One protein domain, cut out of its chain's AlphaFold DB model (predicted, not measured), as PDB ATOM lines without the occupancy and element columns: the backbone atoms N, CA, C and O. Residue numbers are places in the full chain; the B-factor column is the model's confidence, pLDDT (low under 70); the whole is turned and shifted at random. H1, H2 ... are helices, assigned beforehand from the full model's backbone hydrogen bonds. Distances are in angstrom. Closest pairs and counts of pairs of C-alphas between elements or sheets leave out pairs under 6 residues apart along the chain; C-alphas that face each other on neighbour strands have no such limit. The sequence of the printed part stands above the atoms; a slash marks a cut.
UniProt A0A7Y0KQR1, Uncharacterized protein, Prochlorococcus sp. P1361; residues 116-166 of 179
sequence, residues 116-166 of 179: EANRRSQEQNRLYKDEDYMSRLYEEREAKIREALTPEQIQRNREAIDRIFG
ATOM      1  N   GLU A 116      63.609  -9.947  34.610       79.19
ATOM      2  CA  GLU A 116      63.652 -11.367  34.277       79.19
ATOM      3  C   GLU A 116      62.280 -12.041  34.383       79.19
ATOM      4  O   GLU A 116      61.882 -12.759  33.466       79.19
ATOM      5  N   ALA A 117      61.504 -11.745  35.429       81.06
ATOM      6  CA  ALA A 117      60.125 -12.218  35.541       81.06
ATOM      7  C   ALA A 117      59.259 -11.760  34.352       81.06
ATOM      8  O   ALA A 117      58.473 -12.540  33.811       81.06
ATOM      9  N   ASN A 118      59.433 -10.517  33.898       78.25
ATOM     10  CA  ASN A 118      58.711  -9.985  32.744       78.25
ATOM     11  C   ASN A 118      59.162 -10.652  31.429       78.25
ATOM     12  O   ASN A 118      58.318 -10.984  30.599       78.25
ATOM     13  N   ARG A 119      60.467 -10.924  31.259       82.12
ATOM     14  CA  ARG A 119      60.995 -11.709  30.124       82.12
ATOM     15  C   ARG A 119      60.376 -13.109  30.086       82.12
ATOM     16  O   ARG A 119      59.818 -13.484  29.058       82.12
ATOM     17  N   ARG A 120      60.376 -13.825  31.216       84.00
ATOM     18  CA  ARG A 120      59.766 -15.163  31.334       84.00
ATOM     19  C   ARG A 120      58.272 -15.137  31.024       84.00
ATOM     20  O   ARG A 120      57.791 -15.976  30.279       84.00
ATOM     21  N   SER A 121      57.542 -14.146  31.537       81.44
ATOM     22  CA  SER A 121      56.111 -13.991  31.250       81.44
ATOM     23  C   SER A 121      55.834 -13.742  29.761       81.44
ATOM     24  O   SER A 121      54.891 -14.297  29.201       81.44
ATOM     25  N   GLN A 122      56.656 -12.931  29.092       81.69
ATOM     26  CA  GLN A 122      56.525 -12.681  27.653       81.69
ATOM     27  C   GLN A 122      56.851 -13.917  26.817       81.69
ATOM     28  O   GLN A 122      56.133 -14.207  25.862       81.69
ATOM     29  N   GLU A 123      57.899 -14.650  27.183       83.62
ATOM     30  CA  GLU A 123      58.276 -15.905  26.537       83.62
ATOM     31  C   GLU A 123      57.186 -16.963  26.707       83.62
ATOM     32  O   GLU A 123      56.740 -17.550  25.726       83.62
ATOM     33  N   GLN A 124      56.656 -17.114  27.919       78.94
ATOM     34  CA  GLN A 124      55.555 -18.027  28.193       78.94
ATOM     35  C   GLN A 124      54.305 -17.653  27.382       78.94
ATOM     36  O   GLN A 124      53.709 -18.507  26.737       78.94
ATOM     37  N   ASN A 125      53.940 -16.368  27.325       80.00
ATOM     38  CA  ASN A 125      52.836 -15.893  26.483       80.00
ATOM     39  C   ASN A 125      53.077 -16.111  24.984       80.00
ATOM     40  O   ASN A 125      52.119 -16.238  24.227       80.00
ATOM     41  N   ARG A 126      54.337 -16.102  24.534       79.69
ATOM     42  CA  ARG A 126      54.694 -16.413  23.148       79.69
ATOM     43  C   ARG A 126      54.512 -17.901  22.864       79.69
ATOM     44  O   ARG A 126      53.916 -18.222  21.846       79.69
ATOM     45  N   LEU A 127      54.959 -18.767  23.772       79.62
ATOM     46  CA  LEU A 127      54.758 -20.215  23.688       79.62
ATOM     47  C   LEU A 127      53.266 -20.574  23.717       79.62
ATOM     48  O   LEU A 127      52.811 -21.334  22.880       79.62
ATOM     49  N   TYR A 128      52.465 -19.948  24.583       75.00
ATOM     50  CA  TYR A 128      51.007 -20.150  24.621       75.00
ATOM     51  C   TYR A 128      50.271 -19.730  23.338       75.00
ATOM     52  O   TYR A 128      49.123 -20.119  23.139       75.00
ATOM     53  N   LYS A 129      50.892 -18.909  22.486       75.94
ATOM     54  CA  LYS A 129      50.355 -18.538  21.167       75.94
ATOM     55  C   LYS A 129      50.826 -19.468  20.050       75.94
ATOM     56  O   LYS A 129      50.356 -19.319  18.929       75.94
ATOM     57  N   ASP A 130      51.770 -20.355  20.341       81.56
ATOM     58  CA  ASP A 130      52.268 -21.361  19.416       81.56
ATOM     59  C   ASP A 130      51.374 -22.609  19.508       81.56
ATOM     60  O   ASP A 130      51.237 -23.217  20.574       81.56
ATOM     61  N   GLU A 131      50.716 -22.959  18.402       73.25
ATOM     62  CA  GLU A 131      49.754 -24.070  18.336       73.25
ATOM     63  C   GLU A 131      50.410 -25.422  18.647       73.25
ATOM     64  O   GLU A 131      49.803 -26.272  19.304       73.25
ATOM     65  N   ASP A 132      51.671 -25.604  18.248       80.00
ATOM     66  CA  ASP A 132      52.421 -26.843  18.467       80.00
ATOM     67  C   ASP A 132      52.812 -27.023  19.945       80.00
ATOM     68  O   ASP A 132      52.774 -28.124  20.501       80.00
ATOM     69  N   TYR A 133      53.137 -25.922  20.627       81.00
ATOM     70  CA  TYR A 133      53.379 -25.938  22.071       81.00
ATOM     71  C   TYR A 133      52.099 -26.263  22.848       81.00
ATOM     72  O   TYR A 133      52.121 -27.068  23.783       81.00
ATOM     73  N   MET A 134      50.974 -25.659  22.453       80.38
ATOM     74  CA  MET A 134      49.688 -25.889  23.106       80.38
ATOM     75  C   MET A 134      49.191 -27.320  22.942       80.38
ATOM     76  O   MET A 134      48.730 -27.905  23.920       80.38
ATOM     77  N   SER A 135      49.328 -27.892  21.747       82.75
ATOM     78  CA  SER A 135      48.910 -29.270  21.467       82.75
ATOM     79  C   SER A 135      49.664 -30.267  22.349       82.75
ATOM     80  O   SER A 135      49.038 -31.033  23.081       82.75
ATOM     81  N   ARG A 136      50.999 -30.149  22.427       84.38
ATOM     82  CA  ARG A 136      51.827 -30.978  23.321       84.38
ATOM     83  C   ARG A 136      51.455 -30.825  24.796       84.38
ATOM     84  O   ARG A 136      51.403 -31.808  25.532       84.38
ATOM     85  N   LEU A 137      51.160 -29.601  25.241       85.88
ATOM     86  CA  LEU A 137      50.738 -29.345  26.621       85.88
ATOM     87  C   LEU A 137      49.393 -30.021  26.945       85.88
ATOM     88  O   LEU A 137      49.207 -30.524  28.057       85.88
ATOM     89  N   TYR A 138      48.451 -30.027  25.997       82.81
ATOM     90  CA  TYR A 138      47.172 -30.717  26.153       82.81
ATOM     91  C   TYR A 138      47.352 -32.233  26.198       82.81
ATOM     92  O   TYR A 138      46.830 -32.856  27.121       82.81
ATOM     93  N   GLU A 139      48.144 -32.806  25.293       85.31
ATOM     94  CA  GLU A 139      48.460 -34.239  25.272       85.31
ATOM     95  C   GLU A 139      49.112 -34.705  26.582       85.31
ATOM     96  O   GLU A 139      48.669 -35.680  27.191       85.31
ATOM     97  N   GLU A 140      50.108 -33.969  27.091       85.81
ATOM     98  CA  GLU A 140      50.741 -34.275  28.380       85.81
ATOM     99  C   GLU A 140      49.753 -34.201  29.550       85.81
ATOM    100  O   GLU A 140      49.809 -35.003  30.490       85.81
ATOM    101  N   ARG A 141      48.847 -33.218  29.524       84.75
ATOM    102  CA  ARG A 141      47.819 -33.065  30.554       84.75
ATOM    103  C   ARG A 141      46.815 -34.212  30.496       84.75
ATOM    104  O   ARG A 141      46.446 -34.727  31.550       84.75
ATOM    105  N   GLU A 142      46.394 -34.622  29.305       81.88
ATOM    106  CA  GLU A 142      45.514 -35.773  29.118       81.88
ATOM    107  C   GLU A 142      46.170 -37.074  29.568       81.88
ATOM    108  O   GLU A 142      45.541 -37.839  30.296       81.88
ATOM    109  N   ALA A 143      47.436 -37.303  29.215       83.88
ATOM    110  CA  ALA A 143      48.182 -38.481  29.643       83.88
ATOM    111  C   ALA A 143      48.257 -38.574  31.175       83.88
ATOM    112  O   ALA A 143      47.941 -39.618  31.743       83.88
ATOM    113  N   LYS A 144      48.553 -37.461  31.862       85.38
ATOM    114  CA  LYS A 144      48.557 -37.400  33.335       85.38
ATOM    115  C   LYS A 144      47.177 -37.641  33.943       85.38
ATOM    116  O   LYS A 144      47.072 -38.267  34.992       85.38
ATOM    117  N   ILE A 145      46.115 -37.141  33.311       80.94
ATOM    118  CA  ILE A 145      44.737 -37.390  33.754       80.94
ATOM    119  C   ILE A 145      44.388 -38.875  33.595       80.94
ATOM    120  O   ILE A 145      43.833 -39.463  34.521       80.94
ATOM    121  N   ARG A 146      44.746 -39.491  32.461       76.06
ATOM    122  CA  ARG A 146      44.538 -40.924  32.193       76.06
ATOM    123  C   ARG A 146      45.328 -41.805  33.163       76.06
ATOM    124  O   ARG A 146      44.797 -42.807  33.617       76.06
ATOM    125  N   GLU A 147      46.552 -41.412  33.514       82.19
ATOM    126  CA  GLU A 147      47.394 -42.119  34.489       82.19
ATOM    127  C   GLU A 147      46.868 -41.982  35.929       82.19
ATOM    128  O   GLU A 147      46.916 -42.933  36.706       82.19
ATOM    129  N   ALA A 148      46.337 -40.812  36.296       79.38
ATOM    130  CA  ALA A 148      45.826 -40.548  37.641       79.38
ATOM    131  C   ALA A 148      44.434 -41.150  37.909       79.38
ATOM    132  O   ALA A 148      44.058 -41.337  39.068       79.38
ATOM    133  N   LEU A 149      43.651 -41.414  36.860       77.94
ATOM    134  CA  LEU A 149      42.315 -41.990  36.971       77.94
ATOM    135  C   LEU A 149      42.384 -43.515  37.005       77.94
ATOM    136  O   LEU A 149      42.937 -44.156  36.113       77.94
ATOM    137  N   THR A 150      41.734 -44.124  37.996       76.69
ATOM    138  CA  THR A 150      41.544 -45.576  37.975       76.69
ATOM    139  C   THR A 150      40.514 -45.959  36.902       76.69
ATOM    140  O   THR A 150      39.586 -45.187  36.638       76.69
ATOM    141  N   PRO A 151      40.596 -47.166  36.314       74.25
ATOM    142  CA  PRO A 151      39.627 -47.629  35.315       74.25
ATOM    143  C   PRO A 151      38.161 -47.508  35.774       74.25
ATOM    144  O   PRO A 151      37.276 -47.170  34.992       74.25
ATOM    145  N   GLU A 152      37.901 -47.694  37.072       72.44
ATOM    146  CA  GLU A 152      36.571 -47.531  37.672       72.44
ATOM    147  C   GLU A 152      36.075 -46.079  37.700       72.44
ATOM    148  O   GLU A 152      34.873 -45.824  37.588       72.44
ATOM    149  N   GLN A 153      36.981 -45.117  37.878       75.69
ATOM    150  CA  GLN A 153      36.657 -43.692  37.840       75.69
ATOM    151  C   GLN A 153      36.402 -43.231  36.406       75.69
ATOM    152  O   GLN A 153      35.480 -42.451  36.183       75.69
ATOM    153  N   ILE A 154      37.157 -43.758  35.435       74.62
ATOM    154  CA  ILE A 154      36.928 -43.509  34.003       74.62
ATOM    155  C   ILE A 154      35.526 -43.983  33.616       74.62
ATOM    156  O   ILE A 154      34.759 -43.216  33.036       74.62
ATOM    157  N   GLN A 155      35.153 -45.199  34.021       75.38
ATOM    158  CA  GLN A 155      33.831 -45.761  33.752       75.38
ATOM    159  C   GLN A 155      32.705 -44.943  34.404       75.38
ATOM    160  O   GLN A 155      31.731 -44.588  33.739       75.38
ATOM    161  N   ARG A 156      32.857 -44.556  35.680       76.94
ATOM    162  CA  ARG A 156      31.888 -43.681  36.369       76.94
ATOM    163  C   ARG A 156      31.743 -42.316  35.700       76.94
ATOM    164  O   ARG A 156      30.628 -41.807  35.605       76.94
ATOM    165  N   ASN A 157      32.844 -41.728  35.240       78.44
ATOM    166  CA  ASN A 157      32.825 -40.446  34.543       78.44
ATOM    167  C   ASN A 157      32.157 -40.571  33.167       78.44
ATOM    168  O   ASN A 157      31.351 -39.712  32.821       78.44
ATOM    169  N   ARG A 158      32.412 -41.659  32.426       73.19
ATOM    170  CA  ARG A 158      31.761 -41.960  31.138       73.19
ATOM    171  C   ARG A 158      30.241 -42.056  31.303       73.19
ATOM    172  O   ARG A 158      29.495 -41.354  30.629       73.19
ATOM    173  N   GLU A 159      29.787 -42.813  32.300       78.94
ATOM    174  CA  GLU A 159      28.363 -42.959  32.632       78.94
ATOM    175  C   GLU A 159      27.703 -41.673  33.153       78.94
ATOM    176  O   GLU A 159      26.486 -41.501  33.025       78.94
ATOM    177  N   ALA A 160      28.474 -40.789  33.792       76.06
ATOM    178  CA  ALA A 160      28.000 -39.482  34.235       76.06
ATOM    179  C   ALA A 160      27.855 -38.511  33.055       76.06
ATOM    180  O   ALA A 160      26.846 -37.812  32.970       76.06
ATOM    181  N   ILE A 161      28.808 -38.508  32.119       73.50
ATOM    182  CA  ILE A 161      28.760 -37.700  30.894       73.50
ATOM    183  C   ILE A 161      27.587 -38.142  30.010       73.50
ATOM    184  O   ILE A 161      26.779 -37.300  29.622       73.50
ATOM    185  N   ASP A 162      27.409 -39.448  29.790       73.12
ATOM    186  CA  ASP A 162      26.280 -39.991  29.019       73.12
ATOM    187  C   ASP A 162      24.914 -39.676  29.657       73.12
ATOM    188  O   ASP A 162      23.908 -39.528  28.959       73.12
ATOM    189  N   ARG A 163      24.858 -39.539  30.989       73.75
ATOM    190  CA  ARG A 163      23.651 -39.101  31.709       73.75
ATOM    191  C   ARG A 163      23.362 -37.608  31.557       73.75
ATOM    192  O   ARG A 163      22.194 -37.234  31.571       73.75
ATOM    193  N   ILE A 164      24.394 -36.773  31.451       71.81
ATOM    194  CA  ILE A 164      24.261 -35.311  31.351       71.81
ATOM    195  C   ILE A 164      23.968 -34.878  29.909       71.81
ATOM    196  O   ILE A 164      23.131 -34.003  29.700       71.81
ATOM    197  N   PHE A 165      24.629 -35.489  28.922       70.31
ATOM    198  CA  PHE A 165      24.557 -35.080  27.513       70.31
ATOM    199  C   PHE A 165      23.683 -35.994  26.635       70.31
ATOM    200  O   PHE A 165      23.437 -35.666  25.476       70.31
ATOM    201  N   GLY A 166      23.157 -37.094  27.189       61.97
ATOM    202  CA  GLY A 166      22.380 -38.097  26.459       61.97
ATOM    203  C   GLY A 166      23.268 -39.153  25.789       61.97
ATOM    204  O   GLY A 166      24.396 -38.874  25.386       61.97
TER     205      GLY A 166
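This is residues 116 to 166 of the 179 residues of an uncharacterized protein of Prochlorococcus sp. P1361 (UniProt A0A7Y0KQR1). Three helices are strung one after another in an open zigzag with no common core: H1 makes a corner with H2, the longest, and after H2 the backbone turns again into H3. No helix touches another. The printed part has 51 residues, with three named helices in the order H1, H2, H3 and no named strand, and its class is all helix. It is extended, with a radius of gyration of the C-alphas of 16.8 A, and spans 47 by 23 by 19 A.

H1, residues 116 to 127, and H2, residues 131 to 148, are close but not clearly touching, with 2 pairs of C-alphas within 8 A. Their closest C-alphas, those of Leu 127 and Tyr 133, are 6.1 A apart. Their lines stand about perpendicular, at 89 degrees, and their centres are 20.9 A apart. H3, residues 151 to 165, is apart from H1. H2 and H3 are only just apart, with their closest C-alphas 8.2 A from each other. In H1, H2 and H3 every O i to N i+4 pair is within hydrogen-bond range.

H1 runs from Glu 116, C-alpha at (63.652, -11.367, 34.277), to Leu 127 and is 16.4 A long from first to last C-alpha. H2 runs from Glu 131, C-alpha at (49.754, -24.070, 18.336), to Ala 148 over 25.7 A. H3 runs from Pro 151 to Phe 165, C-alpha at (24.557, -35.080, 27.513), over 21.1 A.

The C-alphas of Glu 116 and Gly 166, the two farthest apart, are 49.8 A from each other. Residues 116 to 127, 129 to 136, 138 to 144 and 158 to 166 stand free. The links H1 to H2 and H2 to H3 are tight, and the printed part has no cut. The mean pLDDT of the printed part is 78.7, and residue 166 is under 70.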